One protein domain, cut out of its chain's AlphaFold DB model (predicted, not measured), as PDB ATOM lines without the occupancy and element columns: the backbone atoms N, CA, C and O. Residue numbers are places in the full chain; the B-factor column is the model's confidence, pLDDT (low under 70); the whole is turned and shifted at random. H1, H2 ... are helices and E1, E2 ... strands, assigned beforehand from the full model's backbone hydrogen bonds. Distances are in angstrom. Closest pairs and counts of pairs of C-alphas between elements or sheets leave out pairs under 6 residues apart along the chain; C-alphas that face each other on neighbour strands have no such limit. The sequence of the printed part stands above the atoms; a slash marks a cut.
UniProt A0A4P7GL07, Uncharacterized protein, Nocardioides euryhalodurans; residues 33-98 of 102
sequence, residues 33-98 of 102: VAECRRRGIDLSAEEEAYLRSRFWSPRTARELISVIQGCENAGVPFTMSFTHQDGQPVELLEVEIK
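Overview. This is residues 33 to 98 of the 102 residues of an uncharacterized protein of Nocardioides euryhalodurans (UniProt A0A4P7GL07). What does the printed part look like? A hairpin of two strands, E1 and E2, and the long helix H3 make a narrow V that closes where the end of H3 comes near the start of E1 and the end of E2. The short helices H1 and H2 lie over one side of this V, H1 near H3 and H2 by the hairpin at the V's open end. What is it made of? The printed part has 66 residues with, along the chain, H1, H2, H3, E1 and E2; the sheet's order is E1 - E2, antiparallel, and the class is mixed, helices and strands. How large is it? It is compact, with a radius of gyration of the C-alphas of 12.0 A, and has an elongated outline of 37 by 24 by 18 A.

Along the chain. Where are the helices? H1 is residues 33 to 38, starting at C-alpha 33 at (126.098, 139.505, 146.790), and H2 is residues 45 to 52, 10.6 A long. H3, residues 58 to 73, is 22.3 A from first to last C-alpha and begins at C-alpha 58 at (121.056, 128.686, 152.816). Where are the strands? E1 is residues 78 to 83, 16.4 A long. E2 is residues 91 to 97, 17.5 A long, and ends at C-alpha 97 at (135.044, 143.185, 163.766).

Arrangement. How do the helices stand to each other? H1 and H2 only just touch, with 3 pairs of C-alphas within 8 A, the closest being Val 33 and Glu 48 at 5.9 A; their lines are about perpendicular, at 73 degrees. H1 and H3 are close but not clearly touching, their closest C-alphas those of Glu 35 and Ile 65 at 7.5 A, with a shallow tilt of 16 degrees, the same way. H2 and H3 are apart. How do the strands pair? E1 and E2 form a hairpin, antiparallel at 159 degrees, with N 79 and O 96 at 2.8 A and N 81 and O 94 at 3.1 A within hydrogen-bond range. Which helices come near the strands? The closest C-alphas of H3 and E1 are those of Cys 71 and Phe 78, 6.8 A, and those of H2 and E1 are Glu 47 and Phe 82, 7.2 A. H1 is apart from E1 and from E2. What do the helix backbones show? In H1, H2 and H3 every O i to N i+4 pair is within hydrogen-bond range.

Size, cuts and confidence. How far does it reach? The two C-alphas farthest apart are those of Ala 74 and Gly 87, 37.4 A. Is the printed part whole? It has no cut, and no link is long: H2 to H3 and H3 to E1 are tight, H1 to H2 and E1 to E2 short. Where is confidence low? The mean pLDDT of the printed part is 77.5; residue 84 and residues 86 to 98 are under 70.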
ATOM      1  N   VAL A  33     125.548 138.424 147.625       86.25
ATOM      2  CA  VAL A  33     126.098 139.505 146.790       86.25
ATOM      3  C   VAL A  33     125.202 140.734 146.862       86.25
ATOM      4  O   VAL A  33     125.687 141.850 147.040       86.25
ATOM      5  N   ALA A  34     123.885 140.538 146.763       87.06
ATOM      6  CA  ALA A  34     122.935 141.634 146.926       87.06
ATOM      7  C   ALA A  34     123.035 142.263 148.326       87.06
ATOM      8  O   ALA A  34     123.000 143.486 148.453       87.06
ATOM      9  N   GLU A  35     123.203 141.443 149.365       88.44
ATOM     10  CA  GLU A  35     123.344 141.909 150.744       88.44
ATOM     11  C   GLU A  35     124.649 142.678 150.996       88.44
ATOM     12  O   GLU A  35     124.609 143.686 151.703       88.44
ATOM     13  N   CYS A  36     125.771 142.264 150.404       85.38
ATOM     14  CA  CYS A  36     127.044 142.988 150.466       85.38
ATOM     15  C   CYS A  36     126.960 144.336 149.733       85.38
ATOM     16  O   CYS A  36     127.261 145.377 150.316       85.38
ATOM     17  N   ARG A  37     126.440 144.349 148.498       85.31
ATOM     18  CA  ARG A  37     126.278 145.582 147.706       85.31
ATOM     19  C   ARG A  37     125.341 146.589 148.374       85.31
ATOM     20  O   ARG A  37     125.611 147.786 148.357       85.31
ATOM     21  N   ARG A  38     124.255 146.120 149.005       85.06
ATOM     22  CA  ARG A  38     123.320 146.973 149.767       85.06
ATOM     23  C   ARG A  38     124.009 147.721 150.913       85.06
ATOM     24  O   ARG A  38     123.545 148.790 151.294       85.06
ATOM     25  N   ARG A  39     125.095 147.161 151.446       82.38
ATOM     26  CA  ARG A  39     125.895 147.720 152.543       82.38
ATOM     27  C   ARG A  39     127.117 148.500 152.064       82.38
ATOM     28  O   ARG A  39     127.926 148.916 152.882       82.38
ATOM     29  N   GLY A  40     127.253 148.698 150.751       82.38
ATOM     30  CA  GLY A  40     128.389 149.408 150.163       82.38
ATOM     31  C   GLY A  40     129.700 148.622 150.200       82.38
ATOM     32  O   GLY A  40     130.757 149.227 150.063       82.38
ATOM     33  N   ILE A  41     129.645 147.299 150.387       81.69
ATOM     34  CA  ILE A  41     130.822 146.435 150.276       81.69
ATOM     35  C   ILE A  41     131.101 146.240 148.789       81.69
ATOM     36  O   ILE A  41     130.261 145.688 148.068       81.69
ATOM     37  N   ASP A  42     132.258 146.722 148.344       82.56
ATOM     38  CA  ASP A  42     132.754 146.478 146.995       82.56
ATOM     39  C   ASP A  42     133.224 145.025 146.893       82.56
ATOM     40  O   ASP A  42     133.911 144.534 147.790       82.56
ATOM     41  N   LEU A  43     132.787 144.334 145.844       84.81
ATOM     42  CA  LEU A  43     133.092 142.928 145.612       84.81
ATOM     43  C   LEU A  43     133.691 142.762 144.218       84.81
ATOM     44  O   LEU A  43     133.127 143.231 143.227       84.81
ATOM     45  N   SER A  44     134.787 142.018 144.125       86.56
ATOM     46  CA  SER A  44     135.344 141.586 142.847       86.56
ATOM     47  C   SER A  44     134.468 140.507 142.196       86.56
ATOM     48  O   SER A  44     133.657 139.835 142.843       86.56
ATOM     49  N   ALA A  45     134.647 140.285 140.891       85.44
ATOM     50  CA  ALA A  45     133.914 139.244 140.167       85.44
ATOM     51  C   ALA A  45     134.121 137.837 140.769       85.44
ATOM     52  O   ALA A  45     133.206 137.008 140.750       85.44
ATOM     53  N   GLU A  46     135.303 137.576 141.327       83.25
ATOM     54  CA  GLU A  46     135.662 136.297 141.942       83.25
ATOM     55  C   GLU A  46     134.994 136.124 143.315       83.25
ATOM     56  O   GLU A  46     134.473 135.050 143.624       83.25
ATOM     57  N   GLU A  47     134.895 137.200 144.101       83.88
ATOM     58  CA  GLU A  47     134.181 137.214 145.387       83.88
ATOM     59  C   GLU A  47     132.679 137.020 145.180       83.88
ATOM     60  O   GLU A  47     132.035 136.242 145.886       83.88
ATOM     61  N   GLU A  48     132.110 137.657 144.154       87.62
ATOM     62  CA  GLU A  48     130.713 137.446 143.786       87.62
ATOM     63  C   GLU A  48     130.436 135.998 143.379       87.62
ATOM     64  O   GLU A  48     129.424 135.413 143.788       87.62
ATOM     65  N   ALA A  49     131.327 135.406 142.580       85.12
ATOM     66  CA  ALA A  49     131.230 134.006 142.191       85.12
ATOM     67  C   ALA A  49     131.316 133.088 143.419       85.12
ATOM     68  O   ALA A  49     130.518 132.151 143.545       85.12
ATOM     69  N   TYR A  50     132.205 133.396 144.366       84.12
ATOM     70  CA  TYR A  50     132.328 132.658 145.616       84.12
ATOM     71  C   TYR A  50     131.073 132.764 146.488       84.12
ATOM     72  O   TYR A  50     130.523 131.734 146.885       84.12
ATOM     73  N   LEU A  51     130.538 133.963 146.720       84.50
ATOM     74  CA  LEU A  51     129.322 134.185 147.515       84.50
ATOM     75  C   LEU A  51     128.065 133.556 146.878       84.50
ATOM     76  O   LEU A  51     127.106 133.196 147.573       84.50
ATOM     77  N   ARG A  52     128.072 133.355 145.553       85.44
ATOM     78  CA  ARG A  52     127.032 132.623 144.802       85.44
ATOM     79  C   ARG A  52     127.286 131.118 144.692       85.44
ATOM     80  O   ARG A  52     126.367 130.372 144.349       85.44
ATOM     81  N   SER A  53     128.481 130.644 145.031       83.19
ATOM     82  CA  SER A  53     128.871 129.237 144.912       83.19
ATOM     83  C   SER A  53     128.065 128.317 145.836       83.19
ATOM     84  O   SER A  53     127.434 128.747 146.803       83.19
ATOM     85  N   ARG A  54     128.094 127.008 145.580       77.31
ATOM     86  CA  ARG A  54     127.424 125.999 146.422       77.31
ATOM     87  C   ARG A  54     127.995 125.866 147.842       77.31
ATOM     88  O   ARG A  54     127.341 125.233 148.662       77.31
ATOM     89  N   PHE A  55     129.162 126.450 148.126       74.81
ATOM     90  CA  PHE A  55     129.782 126.419 149.457       74.81
ATOM     91  C   PHE A  55     128.927 127.141 150.508       74.81
ATOM     92  O   PHE A  55     128.882 126.743 151.669       74.81
ATOM     93  N   TRP A  56     128.144 128.132 150.080       78.75
ATOM     94  CA  TRP A  56     127.207 128.845 150.940       78.75
ATOM     95  C   TRP A  56     125.852 128.149 150.972       78.75
ATOM     96  O   TRP A  56     124.966 128.386 150.141       78.75
ATOM     97  N   SER A  57     125.671 127.287 151.970       82.00
ATOM     98  CA  SER A  57     124.352 126.732 152.257       82.00
ATOM     99  C   SER A  57     123.364 127.861 152.621       82.00
ATOM    100  O   SER A  57     123.772 128.898 153.155       82.00
ATOM    101  N   PRO A  58     122.045 127.690 152.399       82.25
ATOM    102  CA  PRO A  58     121.056 128.686 152.816       82.25
ATOM    103  C   PRO A  58     121.102 129.018 154.312       82.25
ATOM    104  O   PRO A  58     120.666 130.097 154.698       82.25
ATOM    105  N   ARG A  59     121.591 128.094 155.151       83.19
ATOM    106  CA  ARG A  59     121.788 128.319 156.586       83.19
ATOM    107  C   ARG A  59     122.998 129.220 156.831       83.19
ATOM    108  O   ARG A  59     122.827 130.283 157.411       83.19
ATOM    109  N   THR A  60     124.157 128.845 156.299       83.00
ATOM    110  CA  THR A  60     125.417 129.594 156.446       83.00
ATOM    111  C   THR A  60     125.291 131.022 155.912       83.00
ATOM    112  O   THR A  60     125.744 131.971 156.540       83.00
ATOM    113  N   ALA A  61     124.587 131.202 154.788       83.62
ATOM    114  CA  ALA A  61     124.307 132.527 154.240       83.62
ATOM    115  C   ALA A  61     123.477 133.403 155.199       83.62
ATOM    116  O   ALA A  61     123.724 134.598 155.320       83.62
ATOM    117  N   ARG A  62     122.495 132.824 155.904       85.44
ATOM    118  CA  ARG A  62     121.710 133.561 156.910       85.44
ATOM    119  C   ARG A  62     122.523 133.877 158.152       85.44
ATOM    120  O   ARG A  62     122.358 134.962 158.692       85.44
ATOM    121  N   GLU A  63     123.365 132.948 158.594       85.12
ATOM    122  CA  GLU A  63     124.257 133.159 159.737       85.12
ATOM    123  C   GLU A  63     125.200 134.335 159.460       85.12
ATOM    124  O   GLU A  63     125.248 135.259 160.266       85.12
ATOM    125  N   LEU A  64     125.825 134.391 158.278       83.75
ATOM    126  CA  LEU A  64     126.654 135.532 157.877       83.75
ATOM    127  C   LEU A  64     125.870 136.853 157.873       83.75
ATOM    128  O   LEU A  64     126.316 137.833 158.465       83.75
ATOM    129  N   ILE A  65     124.686 136.885 157.249       86.44
ATOM    130  CA  ILE A  65     123.839 138.092 157.239       86.44
ATOM    131  C   ILE A  65     123.485 138.519 158.667       86.44
ATOM    132  O   ILE A  65     123.505 139.709 158.967       86.44
ATOM    133  N   SER A  66     123.178 137.565 159.548       86.38
ATOM    134  CA  SER A  66     122.846 137.845 160.945       86.38
ATOM    135  C   SER A  66     124.036 138.401 161.724       86.38
ATOM    136  O   SER A  66     123.836 139.291 162.545       86.38
ATOM    137  N   VAL A  67     125.253 137.905 161.478       84.19
ATOM    138  CA  VAL A  67     126.481 138.432 162.097       84.19
ATOM    139  C   VAL A  67     126.720 139.868 161.645       84.19
ATOM    140  O   VAL A  67     126.882 140.750 162.485       84.19
ATOM    141  N   ILE A  68     126.657 140.114 160.335       84.12
ATOM    142  CA  ILE A  68     126.806 141.454 159.755       84.12
ATOM    143  C   ILE A  68     125.772 142.410 160.356       84.12
ATOM    144  O   ILE A  68     126.122 143.469 160.866       84.12
ATOM    145  N   GLN A  69     124.501 142.007 160.368       85.75
ATOM    146  CA  GLN A  69     123.424 142.826 160.914       85.75
ATOM    147  C   GLN A  69     123.573 143.060 162.425       85.75
ATOM    148  O   GLN A  69     123.236 144.134 162.916       85.75
ATOM    149  N   GLY A  70     124.096 142.081 163.168       83.75
ATOM    150  CA  GLY A  70     124.449 142.239 164.578       83.75
ATOM    151  C   GLY A  70     125.518 143.313 164.792       83.75
ATOM    152  O   GLY A  70     125.360 144.148 165.679       83.75
ATOM    153  N   CYS A  71     126.551 143.341 163.943       81.94
ATOM    154  CA  CYS A  71     127.605 144.359 163.987       81.94
ATOM    155  C   CYS A  71     127.056 145.753 163.652       81.94
ATOM    156  O   CYS A  71     127.305 146.700 164.395       81.94
ATOM    157  N   GLU A  72     126.247 145.864 162.591       82.56
ATOM    158  CA  GLU A  72     125.590 147.119 162.191       82.56
ATOM    159  C   GLU A  72     124.710 147.680 163.318       82.56
ATOM    160  O   GLU A  72     124.817 148.855 163.665       82.56
ATOM    161  N   ASN A  73     123.877 146.835 163.932       85.81
ATOM    162  CA  ASN A  73     122.996 147.238 165.030       85.81
ATOM    163  C   ASN A  73     123.770 147.654 166.289       85.81
ATOM    164  O   ASN A  73     123.306 148.515 167.034       85.81
ATOM    165  N   ALA A  74     124.928 147.040 166.537       82.56
ATOM    166  CA  ALA A  74     125.804 147.382 167.653       82.56
ATOM    167  C   ALA A  74     126.696 148.606 167.363       82.56
ATOM    168  O   ALA A  74     127.433 149.039 168.246       82.56
ATOM    169  N   GLY A  75     126.650 149.159 166.143       78.50
ATOM    170  CA  GLY A  75     127.523 150.253 165.716       78.50
ATOM    171  C   GLY A  75     128.998 149.854 165.636       78.50
ATOM    172  O   GLY A  75     129.866 150.724 165.672       78.50
ATOM    173  N   VAL A  76     129.292 148.554 165.553       76.00
ATOM    174  CA  VAL A  76     130.664 148.053 165.519       76.00
ATOM    175  C   VAL A  76     131.127 147.990 164.066       76.00
ATOM    176  O   VAL A  76     130.502 147.292 163.259       76.00
ATOM    177  N   PRO A  77     132.208 148.701 163.700       71.69
ATOM    178  CA  PRO A  77     132.735 148.625 162.351       71.69
ATOM    179  C   PRO A  77     133.240 147.208 162.074       71.69
ATOM    180  O   PRO A  77     133.940 146.612 162.890       71.69
ATOM    181  N   PHE A  78     132.894 146.671 160.910       76.12
ATOM    182  CA  PHE A  78     133.371 145.373 160.451       76.12
ATOM    183  C   PHE A  78     133.939 145.492 159.037       76.12
ATOM    184  O   PHE A  78     133.542 146.360 158.258       76.12
ATOM    185  N   THR A  79     134.858 144.598 158.703       74.06
ATOM    186  CA  THR A  79     135.453 144.463 157.374       74.06
ATOM    187  C   THR A  79     135.366 143.009 156.938       74.06
ATOM    188  O   THR A  79     135.633 142.106 157.724       74.06
ATOM    189  N   MET A  80     134.962 142.769 155.692       76.12
ATOM    190  CA  MET A  80     134.993 141.432 155.100       76.12
ATOM    191  C   MET A  80     136.287 141.286 154.308       76.12
ATOM    192  O   MET A  80     136.516 142.058 153.382       76.12
ATOM    193  N   SER A  81     137.106 140.301 154.672       73.00
ATOM    194  CA  SER A  81     138.375 140.029 153.999       73.00
ATOM    195  C   SER A  81     138.306 138.688 153.278       73.00
ATOM    196  O   SER A  81     138.091 137.639 153.892       73.00
ATOM    197  N   PHE A  82     138.499 138.725 151.963       77.50
ATOM    198  CA  PHE A  82     138.590 137.542 151.114       77.50
ATOM    199  C   PHE A  82     140.054 137.252 150.800       77.50
ATOM    200  O   PHE A  82     140.840 138.170 150.562       77.50
ATOM    201  N   THR A  83     140.433 135.977 150.801       74.50
ATOM    202  CA  THR A  83     141.762 135.566 150.343       74.50
ATOM    203  C   THR A  83     141.699 135.149 148.887       74.50
ATOM    204  O   THR A  83     140.926 134.268 148.515       74.50
ATOM    205  N   HIS A  84     142.550 135.786 148.087       65.62
ATOM    206  CA  HIS A  84     142.744 135.514 146.669       65.62
ATOM    207  C   HIS A  84     144.139 134.919 146.498       65.62
ATOM    208  O   HIS A  84     145.137 135.622 146.642       65.62
ATOM    209  N   GLN A  85     144.221 133.609 146.269       70.19
ATOM    210  CA  GLN A  85     145.471 132.922 145.934       70.19
ATOM    211  C   GLN A  85     145.346 132.319 144.536       70.19
ATOM    212  O   GLN A  85     144.383 131.603 144.259       70.19
ATOM    213  N   ASP A  86     146.322 132.585 143.665       57.84
ATOM    214  CA  ASP A  86     146.346 132.065 142.297       57.84
ATOM    215  C   ASP A  86     146.186 130.536 142.271       57.84
ATOM    216  O   ASP A  86     146.983 129.785 142.839       57.84
ATOM    217  N   GLY A  87     145.130 130.070 141.599       55.34
ATOM    218  CA  GLY A  87     144.814 128.647 141.454       55.34
ATOM    219  C   GLY A  87     144.098 127.995 142.644       55.34
ATOM    220  O   GLY A  87     143.821 126.796 142.577       55.34
ATOM    221  N   GLN A  88     143.765 128.741 143.702       59.41
ATOM    222  CA  GLN A  88     142.930 128.275 144.818       59.41
ATOM    223  C   GLN A  88     141.530 128.909 144.756       59.41
ATOM    224  O   GLN A  88     141.366 129.995 144.196       59.41
ATOM    225  N   PRO A  89     140.483 128.248 145.289       59.16
ATOM    226  CA  PRO A  89     139.182 128.891 145.422       59.16
ATOM    227  C   PRO A  89     139.299 130.101 146.355       59.16
ATOM    228  O   PRO A  89     139.934 130.016 147.400       59.16
ATOM    229  N   VAL A  90     138.654 131.213 145.991       64.44
ATOM    230  CA  VAL A  90     138.486 132.355 146.900       64.44
ATOM    231  C   VAL A  90     137.788 131.868 148.163       64.44
ATOM    232  O   VAL A  90     136.787 131.162 148.065       64.44
ATOM    233  N   GLU A  91     138.287 132.246 149.335       64.94
ATOM    234  CA  GLU A  91     137.665 131.919 150.619       64.94
ATOM    235  C   GLU A  91     137.411 133.196 151.421       64.94
ATOM    236  O   GLU A  91     138.232 134.119 151.432       64.94
ATOM    237  N   LEU A  92     136.257 133.263 152.097       64.69
ATOM    238  CA  LEU A  92     136.031 134.296 153.106       64.69
ATOM    239  C   LEU A  92     136.877 133.918 154.321       64.69
ATOM    240  O   LEU A  92     136.543 132.963 155.022       64.69
ATOM    241  N   LEU A  93     137.970 134.647 154.530       58.00
ATOM    242  CA  LEU A  93     138.949 134.323 155.563       58.00
ATOM    243  C   LEU A  93     138.450 134.775 156.938       58.00
ATOM    244  O   LEU A  93     138.499 134.016 157.901       58.00
ATOM    245  N   GLU A  94     137.939 136.004 157.018       62.91
ATOM    246  CA  GLU A  94     137.473 136.583 158.272       62.91
ATOM    247  C   GLU A  94     136.469 137.716 158.025       62.91
ATOM    248  O   GLU A  94     136.524 138.434 157.020       62.91
ATOM    249  N   VAL A  95     135.547 137.881 158.974       63.59
ATOM    250  CA  VAL A  95     134.823 139.137 159.172       63.59
ATOM    251  C   VAL A  95     135.499 139.821 160.353       63.59
ATOM    252  O   VAL A  95     135.220 139.490 161.504       63.59
ATOM    253  N   GLU A  96     136.439 140.721 160.073       61.81
ATOM    254  CA  GLU A  96     137.177 141.434 161.112       61.81
ATOM    255  C   GLU A  96     136.247 142.479 161.731       61.81
ATOM    256  O   GLU A  96     135.886 143.468 161.091       61.81
ATOM    257  N   ILE A  97     135.836 142.248 162.974       56.81
ATOM    258  CA  ILE A  97     135.044 143.185 163.766       56.81
ATOM    259  C   ILE A  97     136.029 144.098 164.500       56.81
ATOM    260  O   ILE A  97     136.678 143.690 165.465       56.81
ATOM    261  N   LYS A  98     136.149 145.347 164.049       52.00
ATOM    262  CA  LYS A  98     137.008 146.356 164.671       52.00
ATOM    263  C   LYS A  98     136.338 146.860 165.943       52.00
ATOM    264  O   LYS A  98     135.628 147.861 165.947       52.00
TER     265      LYS A  98